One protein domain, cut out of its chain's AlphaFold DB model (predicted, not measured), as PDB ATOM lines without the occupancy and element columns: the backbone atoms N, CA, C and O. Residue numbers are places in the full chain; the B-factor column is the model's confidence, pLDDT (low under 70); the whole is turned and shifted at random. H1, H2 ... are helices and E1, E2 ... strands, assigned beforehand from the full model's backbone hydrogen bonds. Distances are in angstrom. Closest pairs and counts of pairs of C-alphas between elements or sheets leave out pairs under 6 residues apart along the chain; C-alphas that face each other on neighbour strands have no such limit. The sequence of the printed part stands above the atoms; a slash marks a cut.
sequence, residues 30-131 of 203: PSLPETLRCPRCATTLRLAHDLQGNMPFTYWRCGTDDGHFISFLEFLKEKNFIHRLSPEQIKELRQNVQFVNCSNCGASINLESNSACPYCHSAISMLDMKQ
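What this domain is: This is residues 30 to 131 of the 203 residues of an uncharacterized protein of Acidobacteria bacterium 13_1_40CM_4_57_6 (UniProt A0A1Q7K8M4). The domain is an elongated, loosely built body of two lobes joined by a short pair of strands, E3 and E6. One lobe is the long hairpin E1 and E2 with H1 packed on it, mostly on E2; the other holds H2, the small hairpin E4 and E5, and the long stretch of residues 111 to 124, which has no named element. The printed part has 102 residues, with two named helices and six named strands in the order E1 E2 H1 E3 H2 E4 E5 E6; the three sheets have two strands each and are antiparallel. The class is mixed, helices and strands, with only 43 residues, under half, in named elements. The whole is loose, with a radius of gyration of the C-alphas of 15.8 A, and spans 51 by 29 by 17 A.

Where its parts are: E1, residues 46 to 52, is 19.1 A long from C-alpha 46 at (339.993, 362.953, 311.886), and E2, residues 55 to 61, is 18.5 A long. H1 takes residues 72 to 78, 9.8 A. H2, residues 87 to 96, is the longest helix by residues, 14.9 A from C-alpha 87 at (338.132, 333.308, 298.499). The short strands are E3, residues 82 to 84, E4, residues 99 to 101, E5, residues 108 to 110, and E6, residues 125 to 127, which ends at C-alpha 127 at (352.368, 341.426, 299.462).

How they stand to each other: E1 and E2 form a hairpin, antiparallel at 151 degrees, with N 48 and O 59 at 2.7 A and N 57 and O 50 at 2.9 A, within hydrogen-bond range. Residues 60 to 61 of E2 also pair, antiparallel, with residues 68 to 69. The closest C-alphas of E2 and H1 are those of Phe 57 and Glu 74, 5.4 A. The closest C-alphas of H1 and E3 are those of Leu 76 and Ile 82, 5.9 A. E3 and E6 are antiparallel neighbours at 150 degrees, with N 83 and O 126 at 2.9 A. The hairpin E4 and E5 is antiparallel at 148 degrees, with N 109 and O 100 at 2.8 A. H1 and H2 are apart, and so are E2 and E4. In H1 every O i to N i+4 pair is within hydrogen-bond range; in H2, 4 of 6 are.

The domain as a whole: The two C-alphas farthest apart, those of Cys 41 and Gln 95, are 50.7 A apart. The printed part has no cut. The link from E5 to E6, 14 residues, is long. Residues 30 to 45 have no named element. The mean pLDDT of the printed part is 88.6, and residues 30 to 32 are under 70.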
ATOM      1  N   PRO A  30     351.018 347.772 320.170       58.22
ATOM      2  CA  PRO A  30     350.377 348.770 321.015       58.22
ATOM      3  C   PRO A  30     349.286 349.470 320.210       58.22
ATOM      4  O   PRO A  30     349.504 349.855 319.055       58.22
ATOM      5  N   SER A  31     348.092 349.557 320.795       62.22
ATOM      6  CA  SER A  31     346.970 350.212 320.146       62.22
ATOM      7  C   SER A  31     347.330 351.666 319.884       62.22
ATOM      8  O   SER A  31     348.003 352.324 320.684       62.22
ATOM      9  N   LEU A  32     346.892 352.173 318.734       67.62
ATOM     10  CA  LEU A  32     346.990 353.600 318.479       67.62
ATOM     11  C   LEU A  32     346.254 354.351 319.601       67.62
ATOM     12  O   LEU A  32     345.200 353.882 320.043       67.62
ATOM     13  N   PRO A  33     346.789 355.497 320.061       73.38
ATOM     14  CA  PRO A  33     346.083 356.358 320.996       73.38
ATOM     15  C   PRO A  33     344.675 356.657 320.481       73.38
ATOM     16  O   PRO A  33     344.501 356.924 319.291       73.38
ATOM     17  N   GLU A  34     343.684 356.679 321.375       74.50
ATOM     18  CA  GLU A  34     342.293 356.992 321.008       74.50
ATOM     19  C   GLU A  34     342.164 358.359 320.320       74.50
ATOM     20  O   GLU A  34     341.277 358.575 319.499       74.50
ATOM     21  N   THR A  35     343.072 359.287 320.635       85.56
ATOM     22  CA  THR A  35     343.137 360.616 320.026       85.56
ATOM     23  C   THR A  35     344.535 360.883 319.477       85.56
ATOM     24  O   THR A  35     345.503 360.982 320.230       85.56
ATOM     25  N   LEU A  36     344.632 361.074 318.163       89.38
ATOM     26  CA  LEU A  36     345.852 361.520 317.491       89.38
ATOM     27  C   LEU A  36     345.789 363.029 317.242       89.38
ATOM     28  O   LEU A  36     344.747 363.550 316.845       89.38
ATOM     29  N   ARG A  37     346.900 363.740 317.454       91.62
ATOM     30  CA  ARG A  37     347.011 365.189 317.210       91.62
ATOM     31  C   ARG A  37     347.999 365.474 316.088       91.62
ATOM     32  O   ARG A  37     349.015 364.796 315.965       91.62
ATOM     33  N   CYS A  38     347.708 366.496 315.290       91.44
ATOM     34  CA  CYS A  38     348.628 366.972 314.267       91.44
ATOM     35  C   CYS A  38     349.905 367.527 314.924       91.44
ATOM     36  O   CYS A  38     349.795 368.400 315.786       91.44
ATOM     37  N   PRO A  39     351.112 367.111 314.501       90.50
ATOM     38  CA  PRO A  39     352.358 367.653 315.047       90.50
ATOM     39  C   PRO A  39     352.604 369.122 314.664       90.50
ATOM     40  O   PRO A  39     353.455 369.763 315.270       90.50
ATOM     41  N   ARG A  40     351.880 369.661 313.669       90.94
ATOM     42  CA  ARG A  40     352.029 371.047 313.192       90.94
ATOM     43  C   ARG A  40     351.069 372.016 313.877       90.94
ATOM     44  O   ARG A  40     351.509 373.028 314.406       90.94
ATOM     45  N   CYS A  41     349.772 371.706 313.892       93.31
ATOM     46  CA  CYS A  41     348.741 372.615 314.412       93.31
ATOM     47  C   CYS A  41     348.073 372.133 315.712       93.31
ATOM     48  O   CYS A  41     347.116 372.753 316.168       93.31
ATOM     49  N   ALA A  42     348.516 371.006 316.286       90.88
ATOM     50  CA  ALA A  42     347.977 370.375 317.500       90.88
ATOM     51  C   ALA A  42     346.488 369.964 317.460       90.88
ATOM     52  O   ALA A  42     345.981 369.403 318.435       90.88
ATOM     53  N   THR A  43     345.795 370.178 316.339       92.31
ATOM     54  CA  THR A  43     344.386 369.805 316.161       92.31
ATOM     55  C   THR A  43     344.227 368.287 316.152       92.31
ATOM     56  O   THR A  43     345.071 367.565 315.611       92.31
ATOM     57  N   THR A  44     343.130 367.792 316.728       94.50
ATOM     58  CA  THR A  44     342.761 366.375 316.662       94.50
ATOM     59  C   THR A  44     342.583 365.936 315.212       94.50
ATOM     60  O   THR A  44     341.793 366.518 314.463       94.50
ATOM     61  N   LEU A  45     343.316 364.897 314.818       94.44
ATOM     62  CA  LEU A  45     343.198 364.308 313.495       94.44
ATOM     63  C   LEU A  45     341.873 363.554 313.369       94.44
ATOM     64  O   LEU A  45     341.416 362.899 314.307       94.44
ATOM     65  N   ARG A  46     341.266 363.619 312.185       94.19
ATOM     66  CA  ARG A  46     339.993 362.953 311.886       94.19
ATOM     67  C   ARG A  46     340.251 361.675 311.105       94.19
ATOM     68  O   ARG A  46     340.976 361.712 310.112       94.19
ATOM     69  N   LEU A  47     339.635 360.573 311.527       93.75
ATOM     70  CA  LEU A  47     339.671 359.320 310.779       93.75
ATOM     71  C   LEU A  47     339.012 359.522 309.407       93.75
ATOM     72  O   LEU A  47     337.878 359.992 309.307       93.75
ATOM     73  N   ALA A  48     339.742 359.172 308.360       93.25
ATOM     74  CA  ALA A  48     339.331 359.195 306.972       93.25
ATOM     75  C   ALA A  48     339.373 357.771 306.406       93.25
ATOM     76  O   ALA A  48     340.156 356.929 306.855       93.25
ATOM     77  N   HIS A  49     338.506 357.523 305.430       94.44
ATOM     78  CA  HIS A  49     338.393 356.259 304.712       94.44
ATOM     79  C   HIS A  49     338.535 356.554 303.230       94.44
ATOM     80  O   HIS A  49     337.931 357.509 302.741       94.44
ATOM     81  N   ASP A  50     339.316 355.740 302.540       94.25
ATOM     82  CA  ASP A  50     339.603 355.924 301.125       94.25
ATOM     83  C   ASP A  50     339.846 354.563 300.459       94.25
ATOM     84  O   ASP A  50     339.874 353.518 301.124       94.25
ATOM     85  N   LEU A  51     339.953 354.560 299.135       92.06
ATOM     86  CA  LEU A  51     340.052 353.367 298.308       92.06
ATOM     87  C   LEU A  51     341.236 353.496 297.350       92.06
ATOM     88  O   LEU A  51     341.275 354.386 296.508       92.06
ATOM     89  N   GLN A  52     342.161 352.539 297.406       89.75
ATOM     90  CA  GLN A  52     343.166 352.357 296.364       89.75
ATOM     91  C   GLN A  52     342.743 351.174 295.490       89.75
ATOM     92  O   GLN A  52     342.828 350.013 295.897       89.75
ATOM     93  N   GLY A  53     342.231 351.447 294.288       85.06
ATOM     94  CA  GLY A  53     341.603 350.407 293.469       85.06
ATOM     95  C   GLY A  53     340.413 349.775 294.204       85.06
ATOM     96  O   GLY A  53     339.448 350.463 294.515       85.06
ATOM     97  N   ASN A  54     340.485 348.475 294.516       81.31
ATOM     98  CA  ASN A  54     339.463 347.767 295.308       81.31
ATOM     99  C   ASN A  54     339.889 347.532 296.772       81.31
ATOM    100  O   ASN A  54     339.387 346.634 297.454       81.31
ATOM    101  N   MET A  55     340.883 348.280 297.249       85.06
ATOM    102  CA  MET A  55     341.429 348.126 298.585       85.06
ATOM    103  C   MET A  55     341.040 349.302 299.484       85.06
ATOM    104  O   MET A  55     341.590 350.390 299.319       85.06
ATOM    105  N   PRO A  56     340.148 349.093 300.471       90.19
ATOM    106  CA  PRO A  56     339.861 350.116 301.458       90.19
ATOM    107  C   PRO A  56     341.014 350.274 302.438       90.19
ATOM    108  O   PRO A  56     341.544 349.283 302.964       90.19
ATOM    109  N   PHE A  57     341.351 351.528 302.708       92.38
ATOM    110  CA  PHE A  57     342.339 351.898 303.703       92.38
ATOM    111  C   PHE A  57     341.882 353.096 304.532       92.38
ATOM    112  O   PHE A  57     340.968 353.834 304.152       92.38
ATOM    113  N   THR A  58     342.492 353.252 305.702       92.25
ATOM    114  CA  THR A  58     342.175 354.338 306.633       92.25
ATOM    115  C   THR A  58     343.411 355.119 307.043       92.25
ATOM    116  O   THR A  58     344.522 354.600 307.127       92.25
ATOM    117  N   TYR A  59     343.212 356.404 307.306       94.12
ATOM    118  CA  TYR A  59     344.253 357.309 307.778       94.12
ATOM    119  C   TYR A  59     343.631 358.433 308.606       94.12
ATOM    120  O   TYR A  59     342.420 358.622 308.620       94.12
ATOM    121  N   TRP A  60     344.452 359.189 309.321       94.62
ATOM    122  CA  TRP A  60     344.025 360.283 310.184       94.62
ATOM    123  C   TRP A  60     344.477 361.608 309.585       94.62
ATOM    124  O   TRP A  60     345.660 361.937 309.623       94.62
ATOM    125  N   ARG A  61     343.542 362.375 309.023       95.19
ATOM    126  CA  ARG A  61     343.840 363.635 308.330       95.19
ATOM    127  C   ARG A  61     343.721 364.845 309.242       95.19
ATOM    128  O   ARG A  61     342.855 364.894 310.122       95.19
ATOM    129  N   CYS A  62     344.558 365.844 308.999       94.50
ATOM    130  CA  CYS A  62     344.416 367.137 309.640       94.50
ATOM    131  C   CYS A  62     343.223 367.910 309.053       94.50
ATOM    132  O   CYS A  62     343.004 367.906 307.844       94.50
ATOM    133  N   GLY A  63     342.453 368.595 309.902       91.00
ATOM    134  CA  GLY A  63     341.350 369.454 309.455       91.00
ATOM    135  C   GLY A  63     341.803 370.741 308.756       91.00
ATOM    136  O   GLY A  63     341.026 371.312 308.001       91.00
ATOM    137  N   THR A  64     343.045 371.171 308.992       89.69
ATOM    138  CA  THR A  64     343.689 372.350 308.383       89.69
ATOM    139  C   THR A  64     344.582 371.994 307.192       89.69
ATOM    140  O   THR A  64     345.352 372.829 306.741       89.69
ATOM    141  N   ASP A  65     344.509 370.748 306.710       85.81
ATOM    142  CA  ASP A  65     345.299 370.228 305.583       85.81
ATOM    143  C   ASP A  65     346.832 370.274 305.772       85.81
ATOM    144  O   ASP A  65     347.619 370.234 304.833       85.81
ATOM    145  N   ASP A  66     347.290 370.279 307.027       89.69
ATOM    146  CA  ASP A  66     348.720 370.236 307.375       89.69
ATOM    147  C   ASP A  66     349.392 368.866 307.146       89.69
ATOM    148  O   ASP A  66     350.593 368.715 307.405       89.69
ATOM    149  N   GLY A  67     348.627 367.867 306.698       89.19
ATOM    150  CA  GLY A  67     349.071 366.498 306.440       89.19
ATOM    151  C   GLY A  67     348.169 365.436 307.073       89.19
ATOM    152  O   GLY A  67     347.061 365.712 307.542       89.19
ATOM    153  N   HIS A  68     348.657 364.196 307.099       93.31
ATOM    154  CA  HIS A  68     347.951 363.062 307.686       93.31
ATOM    155  C   HIS A  68     348.910 362.071 308.361       93.31
ATOM    156  O   HIS A  68     350.100 362.024 308.062       93.31
ATOM    157  N   PHE A  69     348.369 361.273 309.278       93.12
ATOM    158  CA  PHE A  69     349.019 360.105 309.859       93.12
ATOM    159  C   PHE A  69     348.411 358.841 309.251       93.12
ATOM    160  O   PHE A  69     347.191 358.702 309.196       93.12
ATOM    161  N   ILE A  70     349.249 357.900 308.836       92.31
ATOM    162  CA  ILE A  70     348.827 356.617 308.279       92.31
ATOM    163  C   ILE A  70     349.678 355.507 308.891       92.31
ATOM    164  O   ILE A  70     350.882 355.672 309.094       92.31
ATOM    165  N   SER A  71     349.054 354.379 309.245       87.38
ATOM    166  CA  SER A  71     349.808 353.237 309.765       87.38
ATOM    167  C   SER A  71     350.582 352.559 308.633       87.38
ATOM    168  O   SER A  71     350.190 352.635 307.472       87.38
ATOM    169  N   PHE A  72     351.651 351.835 308.965       86.50
ATOM    170  CA  PHE A  72     352.451 351.131 307.961       86.50
ATOM    171  C   PHE A  72     351.612 350.207 307.065       86.50
ATOM    172  O   PHE A  72     351.797 350.192 305.852       86.50
ATOM    173  N   LEU A  73     350.666 349.459 307.646       86.12
ATOM    174  CA  LEU A  73     349.813 348.567 306.864       86.12
ATOM    175  C   LEU A  73     348.918 349.358 305.910       86.12
ATOM    176  O   LEU A  73     348.838 349.011 304.739       86.12
ATOM    177  N   GLU A  74     348.270 350.416 306.402       91.06
ATOM    178  CA  GLU A  74     347.384 351.256 305.589       91.06
ATOM    179  C   GLU A  74     348.161 351.984 304.480       91.06
ATOM    180  O   GLU A  74     347.666 352.089 303.366       91.06
ATOM    181  N   PHE A  75     349.416 352.374 304.722       92.19
ATOM    182  CA  PHE A  75     350.297 352.932 303.692       92.19
ATOM    183  C   PHE A  75     350.618 351.919 302.587       92.19
ATOM    184  O   PHE A  75     350.597 352.250 301.403       92.19
ATOM    185  N   LEU A  76     350.880 350.657 302.941       90.44
ATOM    186  CA  LEU A  76     351.074 349.611 301.934       90.44
ATOM    187  C   LEU A  76     349.808 349.377 301.100       90.44
ATOM    188  O   LEU A  76     349.923 349.046 299.920       90.44
ATOM    189  N   LYS A  77     348.618 349.556 301.691       90.19
ATOM    190  CA  LYS A  77     347.349 349.531 300.953       90.19
ATOM    191  C   LYS A  77     347.225 350.726 300.012       90.19
ATOM    192  O   LYS A  77     346.933 350.536 298.838       90.19
ATOM    193  N   GLU A  78     347.507 351.930 300.509       92.44
ATOM    194  CA  GLU A  78     347.490 353.179 299.736       92.44
ATOM    195  C   GLU A  78     348.417 353.097 298.515       92.44
ATOM    196  O   GLU A  78     348.064 353.514 297.419       92.44
ATOM    197  N   LYS A  79     349.605 352.505 298.668       89.19
ATOM    198  CA  LYS A  79     350.551 352.315 297.555       89.19
ATOM    199  C   LYS A  79     350.312 351.041 296.750       89.19
ATOM    200  O   LYS A  79     351.120 350.708 295.889       89.19
ATOM    201  N   ASN A  80     349.206 350.344 297.011       86.56
ATOM    202  CA  ASN A  80     348.797 349.125 296.323       86.56
ATOM    203  C   ASN A  80     349.859 348.005 296.352       86.56
ATOM    204  O   ASN A  80     349.900 347.158 295.461       86.56
ATOM    205  N   PHE A  81     350.729 347.992 297.368       87.12
ATOM    206  CA  PHE A  81     351.762 346.967 297.529       87.12
ATOM    207  C   PHE A  81     351.200 345.667 298.087       87.12
ATOM    208  O   PHE A  81     351.749 344.603 297.824       87.12
ATOM    209  N   ILE A  82     350.122 345.731 298.864       88.19
ATOM    210  CA  ILE A  82     349.434 344.548 299.379       88.19
ATOM    211  C   ILE A  82     348.071 344.412 298.711       88.19
ATOM    212  O   ILE A  82     347.434 345.410 298.396       88.19
ATOM    213  N   HIS A  83     347.606 343.179 298.524       87.69
ATOM    214  CA  HIS A  83     346.257 342.891 298.043       87.69
ATOM    215  C   HIS A  83     345.467 342.071 299.076       87.69
ATOM    216  O   HIS A  83     346.039 341.352 299.899       87.69
ATOM    217  N   ARG A  84     344.132 342.171 299.058       89.75
ATOM    218  CA  ARG A  84     343.256 341.251 299.802       89.75
ATOM    219  C   ARG A  84     343.264 339.904 299.080       89.75
ATOM    220  O   ARG A  84     343.203 339.890 297.852       89.75
ATOM    221  N   LEU A  85     343.371 338.796 299.806       90.19
ATOM    222  CA  LEU A  85     343.257 337.476 299.185       90.19
ATOM    223  C   LEU A  85     341.805 337.214 298.764       90.19
ATOM    224  O   LEU A  85     340.877 337.493 299.529       90.19
ATOM    225  N   SER A  86     341.608 336.675 297.560       90.31
ATOM    226  CA  SER A  86     340.294 336.196 297.119       90.31
ATOM    227  C   SER A  86     339.875 334.940 297.903       90.31
ATOM    228  O   SER A  86     340.727 334.274 298.503       90.31
ATOM    229  N   PRO A  87     338.583 334.565 297.902       91.12
ATOM    230  CA  PRO A  87     338.132 333.308 298.499       91.12
ATOM    231  C   PRO A  87     338.880 332.078 297.963       91.12
ATOM    232  O   PRO A  87     339.203 331.171 298.728       91.12
ATOM    233  N   GLU A  88     339.207 332.064 296.670       92.06
ATOM    234  CA  GLU A  88     339.970 331.001 296.010       92.06
ATOM    235  C   GLU A  88     341.412 330.961 296.521       92.06
ATOM    236  O   GLU A  88     341.898 329.893 296.885       92.06
ATOM    237  N   GLN A  89     342.066 332.121 296.637       92.25
ATOM    238  CA  GLN A  89     343.418 332.217 297.198       92.25
ATOM    239  C   GLN A  89     343.453 331.808 298.676       92.25
ATOM    240  O   GLN A  89     344.393 331.153 299.114       92.25
ATOM    241  N   ILE A  90     342.424 332.150 299.458       92.69
ATOM    242  CA  ILE A  90     342.299 331.700 300.854       92.69
ATOM    243  C   ILE A  90     342.093 330.182 300.907       92.69
ATOM    244  O   ILE A  90     342.668 329.514 301.766       92.69
ATOM    245  N   LYS A  91     341.302 329.615 299.989       92.69
ATOM    246  CA  LYS A  91     341.113 328.164 299.880       92.69
ATOM    247  C   LYS A  91     342.422 327.443 299.556       92.69
ATOM    248  O   LYS A  91     342.701 326.425 300.176       92.69
ATOM    249  N   GLU A  92     343.217 327.971 298.631       92.88
ATOM    250  CA  GLU A  92     344.551 327.449 298.309       92.88
ATOM    251  C   GLU A  92     345.511 327.580 299.502       92.88
ATOM    252  O   GLU A  92     346.203 326.628 299.866       92.88
ATOM    253  N   LEU A  93     345.500 328.726 300.188       92.00
ATOM    254  CA  LEU A  93     346.322 328.961 301.377       92.00
ATOM    255  C   LEU A  93     346.032 327.935 302.486       92.00
ATOM    256  O   LEU A  93     346.967 327.394 303.077       92.00
ATOM    257  N   ARG A  94     344.752 327.604 302.716       94.25
ATOM    258  CA  ARG A  94     344.304 326.597 303.700       94.25
ATOM    259  C   ARG A  94     344.855 325.195 303.455       94.25
ATOM    260  O   ARG A  94     344.935 324.413 304.395       94.25
ATOM    261  N   GLN A  95     345.209 324.858 302.216       93.88
ATOM    262  CA  GLN A  95     345.779 323.545 301.897       93.88
ATOM    263  C   GLN A  95     347.218 323.403 302.400       93.88
ATOM    264  O   GLN A  95     347.694 322.287 302.575       93.88
ATOM    265  N   ASN A  96     347.901 324.527 302.628       93.00
ATOM    266  CA  ASN A  96     349.324 324.564 302.951       93.00
ATOM    267  C   ASN A  96     349.594 325.066 304.376       93.00
ATOM    268  O   ASN A  96     350.612 324.717 304.968       93.00
ATOM    269  N   VAL A  97     348.707 325.902 304.925       92.69
ATOM    270  CA  VAL A  97     348.893 326.564 306.220       92.69
ATOM    271  C   VAL A  97     347.569 326.604 306.983       92.69
ATOM    272  O   VAL A  97     346.549 327.022 306.440       92.69
ATOM    273  N   GLN A  98     347.585 326.214 308.261       91.38
ATOM    274  CA  GLN A  98     346.404 326.273 309.135       91.38
ATOM    275  C   GLN A  98     346.278 327.617 309.868       91.38
ATOM    276  O   GLN A  98     345.173 328.127 310.034       91.38
ATOM    277  N   PHE A  99     347.402 328.207 310.285       90.25
ATOM    278  CA  PHE A  99     347.430 329.447 311.061       90.25
ATOM    279  C   PHE A  99     348.283 330.516 310.390       90.25
ATOM    280  O   PHE A  99     349.404 330.251 309.963       90.25
ATOM    281  N   VAL A 100     347.772 331.744 310.350       90.44
ATOM    282  CA  VAL A 100     348.528 332.925 309.911       90.44
ATOM    283  C   VAL A 100     348.364 334.060 310.907       90.44
ATOM    284  O   VAL A 100     347.324 334.182 311.548       90.44
ATOM    285  N   ASN A 101     349.361 334.934 311.009       89.88
ATOM    286  CA  ASN A 101     349.259 336.122 311.852       89.88
ATOM    287  C   ASN A 101     348.586 337.267 311.091       89.88
ATOM    288  O   ASN A 101     348.899 337.536 309.930       89.88
ATOM    289  N   CYS A 102     347.674 337.976 311.753       87.00
ATOM    290  CA  CYS A 102     347.048 339.164 311.191       87.00
ATOM    291  C   CYS A 102     348.083 340.280 310.990       87.00
ATOM    292  O   CYS A 102     348.659 340.771 311.958       87.00
ATOM    293  N   SER A 103     348.247 340.778 309.763       86.06
ATOM    294  CA  SER A 103     349.167 341.892 309.478       86.06
ATOM    295  C   SER A 103     348.802 343.195 310.212       86.06
ATOM    296  O   SER A 103     349.673 344.040 310.450       86.06
ATOM    297  N   ASN A 104     347.528 343.355 310.595       83.44
ATOM    298  CA  ASN A 104     347.032 344.526 311.316       83.44
ATOM    299  C   ASN A 104     347.324 344.446 312.823       83.44
ATOM    300  O   ASN A 104     348.173 345.189 313.311       83.44
ATOM    301  N   CYS A 105     346.680 343.523 313.549       82.00
ATOM    302  CA  CYS A 105     346.788 343.433 315.013       82.00
ATOM    303  C   CYS A 105     347.796 342.391 315.531       82.00
ATOM    304  O   CYS A 105     348.091 342.378 316.721       82.00
ATOM    305  N   GLY A 106     348.322 341.513 314.672       83.81
ATOM    306  CA  GLY A 106     349.259 340.448 315.053       83.81
ATOM    307  C   GLY A 106     348.615 339.164 315.584       83.81
ATOM    308  O   GLY A 106     349.320 338.176 315.750       83.81
ATOM    309  N   ALA A 107     347.299 339.141 315.816       80.88
ATOM    310  CA  ALA A 107     346.619 337.963 316.349       80.88
ATOM    311  C   ALA A 107     346.683 336.761 315.390       80.88
ATOM    312  O   ALA A 107     346.602 336.932 314.169       80.88
ATOM    313  N   SER A 108     346.770 335.554 315.953       87.44
ATOM    314  CA  SER A 108     346.725 334.306 315.189       87.44
ATOM    315  C   SER A 108     345.325 334.077 314.612       87.44
ATOM    316  O   SER A 108     344.312 334.213 315.300       87.44
ATOM    317  N   ILE A 109     345.262 333.753 313.325       89.62
ATOM    318  CA  ILE A 109     344.041 333.479 312.574       89.62
ATOM    319  C   ILE A 109     344.048 331.999 312.214       89.62
ATOM    320  O   ILE A 109     344.880 331.568 311.415       89.62
ATOM    321  N   ASN A 110     343.091 331.240 312.750       92.69
ATOM    322  CA  ASN A 110     342.803 329.902 312.245       92.69
ATOM    323  C   ASN A 110     342.090 330.023 310.891       92.69
ATOM    324  O   ASN A 110     340.952 330.507 310.829       92.69
ATOM    325  N   LEU A 111     342.767 329.601 309.826       93.38
ATOM    326  CA  LEU A 111     342.262 329.653 308.462       93.38
ATOM    327  C   LEU A 111     341.150 328.638 308.210       93.38
ATOM    328  O   LEU A 111     340.332 328.888 307.335       93.38
ATOM    329  N   GLU A 112     341.063 327.540 308.960       92.00
ATOM    330  CA  GLU A 112     340.003 326.534 308.807       92.00
ATOM    331  C   GLU A 112     338.618 327.143 309.053       92.00
ATOM    332  O   GLU A 112     337.697 326.979 308.253       92.00
ATOM    333  N   SER A 113     338.499 327.929 310.123       90.12
ATOM    334  CA  SER A 113     337.240 328.532 310.557       90.12
ATOM    335  C   SER A 113     337.038 329.969 310.073       90.12
ATOM    336  O   SER A 113     335.909 330.450 310.073       90.12
ATOM    337  N   ASN A 114     338.099 330.678 309.666       92.19
ATOM    338  CA  ASN A 114     338.024 332.110 309.366       92.19
ATOM    339  C   ASN A 114     338.624 332.474 307.999       92.19
ATOM    340  O   ASN A 114     339.587 331.873 307.527       92.19
ATOM    341  N   SER A 115     338.058 333.500 307.360       92.94
ATOM    342  CA  SER A 115     338.570 334.151 306.136       92.94
ATOM    343  C   SER A 115     338.980 335.616 306.367       92.94
ATOM    344  O   SER A 115     339.414 336.312 305.448       92.94
ATOM    345  N   ALA A 116     338.863 336.084 307.610       93.38
ATOM    346  CA  ALA A 116     339.305 337.379 308.106       93.38
ATOM    347  C   ALA A 116     339.776 337.218 309.557       93.38
ATOM    348  O   ALA A 116     339.517 336.198 310.192       93.38
ATOM    349  N   CYS A 117     340.470 338.216 310.098       90.19
ATOM    350  CA  CYS A 117     340.872 338.182 311.498       90.19
ATOM    351  C   CYS A 117     339.633 338.210 312.414       90.19
ATOM    352  O   CYS A 117     338.847 339.152 312.312       90.19
ATOM    353  N   PRO A 118     339.460 337.254 313.344       88.56
ATOM    354  CA  PRO A 118     338.306 337.249 314.246       88.56
ATOM    355  C   PRO A 118     338.368 338.354 315.314       88.56
ATOM    356  O   PRO A 118     337.357 338.643 315.941       88.56
ATOM    357  N   TYR A 119     339.533 338.985 315.507       86.00
ATOM    358  CA  TYR A 119     339.753 339.995 316.547       86.00
ATOM    359  C   TYR A 119     339.528 341.426 316.057       86.00
ATOM    360  O   TYR A 119     338.856 342.208 316.715       86.00
ATOM    361  N   CYS A 120     340.113 341.791 314.913       83.81
ATOM    362  CA  CYS A 120     340.033 343.154 314.370       83.81
ATOM    363  C   CYS A 120     339.301 343.230 313.026       83.81
ATOM    364  O   CYS A 120     339.324 344.272 312.374       83.81
ATOM    365  N   HIS A 121     338.732 342.111 312.563       89.50
ATOM    366  CA  HIS A 121     337.977 341.984 311.308       89.50
ATOM    367  C   HIS A 121     338.737 342.401 310.040       89.50
ATOM    368  O   HIS A 121     338.162 342.515 308.958       89.50
ATOM    369  N   SER A 122     340.056 342.584 310.144       86.62
ATOM    370  CA  SER A 122     340.912 342.870 308.999       86.62
ATOM    371  C   SER A 122     340.966 341.657 308.080       86.62
ATOM    372  O   SER A 122     341.125 340.521 308.533       86.62
ATOM    373  N   ALA A 123     340.840 341.901 306.779       90.44
ATOM    374  CA  ALA A 123     340.942 340.840 305.794       90.44
ATOM    375  C   ALA A 123     342.362 340.267 305.730       90.44
ATOM    376  O   ALA A 123     343.337 340.943 306.062       90.44
ATOM    377  N   ILE A 124     342.468 339.018 305.278       91.94
ATOM    378  CA  ILE A 124     343.761 338.386 305.031       91.94
ATOM    379  C   ILE A 124     344.365 339.035 303.779       91.94
ATOM    380  O   ILE A 124     343.736 339.075 302.717       91.94
ATOM    381  N   SER A 125     345.576 339.568 303.921       90.06
ATOM    382  CA  SER A 125     346.269 340.319 302.876       90.06
ATOM    383  C   SER A 125     347.684 339.802 302.671       90.06
ATOM    384  O   SER A 125     348.327 339.353 303.618       90.06
ATOM    385  N   MET A 126     348.173 339.905 301.438       88.62
ATOM    386  CA  MET A 126     349.497 339.444 301.029       88.62
ATOM    387  C   MET A 126     350.201 340.517 300.201       88.62
ATOM    388  O   MET A 126     349.546 341.298 299.512       88.62
ATOM    389  N   LEU A 127     351.531 340.558 300.288       86.44
ATOM    390  CA  LEU A 127     352.368 341.426 299.462       86.44
ATOM    391  C   LEU A 127     352.281 340.984 297.996       86.44
ATOM    392  O   LEU A 127     352.573 339.833 297.665       86.44
ATOM    393  N   ASP A 128     351.875 341.902 297.124       81.81
ATOM    394  CA  ASP A 128     351.801 341.683 295.686       81.81
ATOM    395  C   ASP A 128     353.200 341.806 295.083       81.81
ATOM    396  O   ASP A 128     353.640 342.881 294.682       81.81
ATOM    397  N   MET A 129     353.916 340.686 294.993       77.25
ATOM    398  CA  MET A 129     355.238 340.658 294.359       77.25
ATOM    399  C   MET A 129     355.184 340.897 292.845       77.25
ATOM    400  O   MET A 129     356.203 341.244 292.247       77.25
ATOM    401  N   LYS A 130     354.018 340.738 292.202       79.38
ATOM    402  CA  LYS A 130     353.889 340.888 290.746       79.38
ATOM    403  C   LYS A 130     353.912 342.355 290.333       79.38
ATOM    404  O   LYS A 130     354.395 342.667 289.249       79.38
ATOM    405  N   GLN A 131     353.417 343.263 291.171       72.94
ATOM    406  CA  GLN A 131     353.409 344.693 290.858       72.94
ATOM    407  C   GLN A 131     354.810 345.320 290.782       72.94
ATOM    408  O   GLN A 131     355.131 345.883 289.733       72.94
TER     409      GLN A 131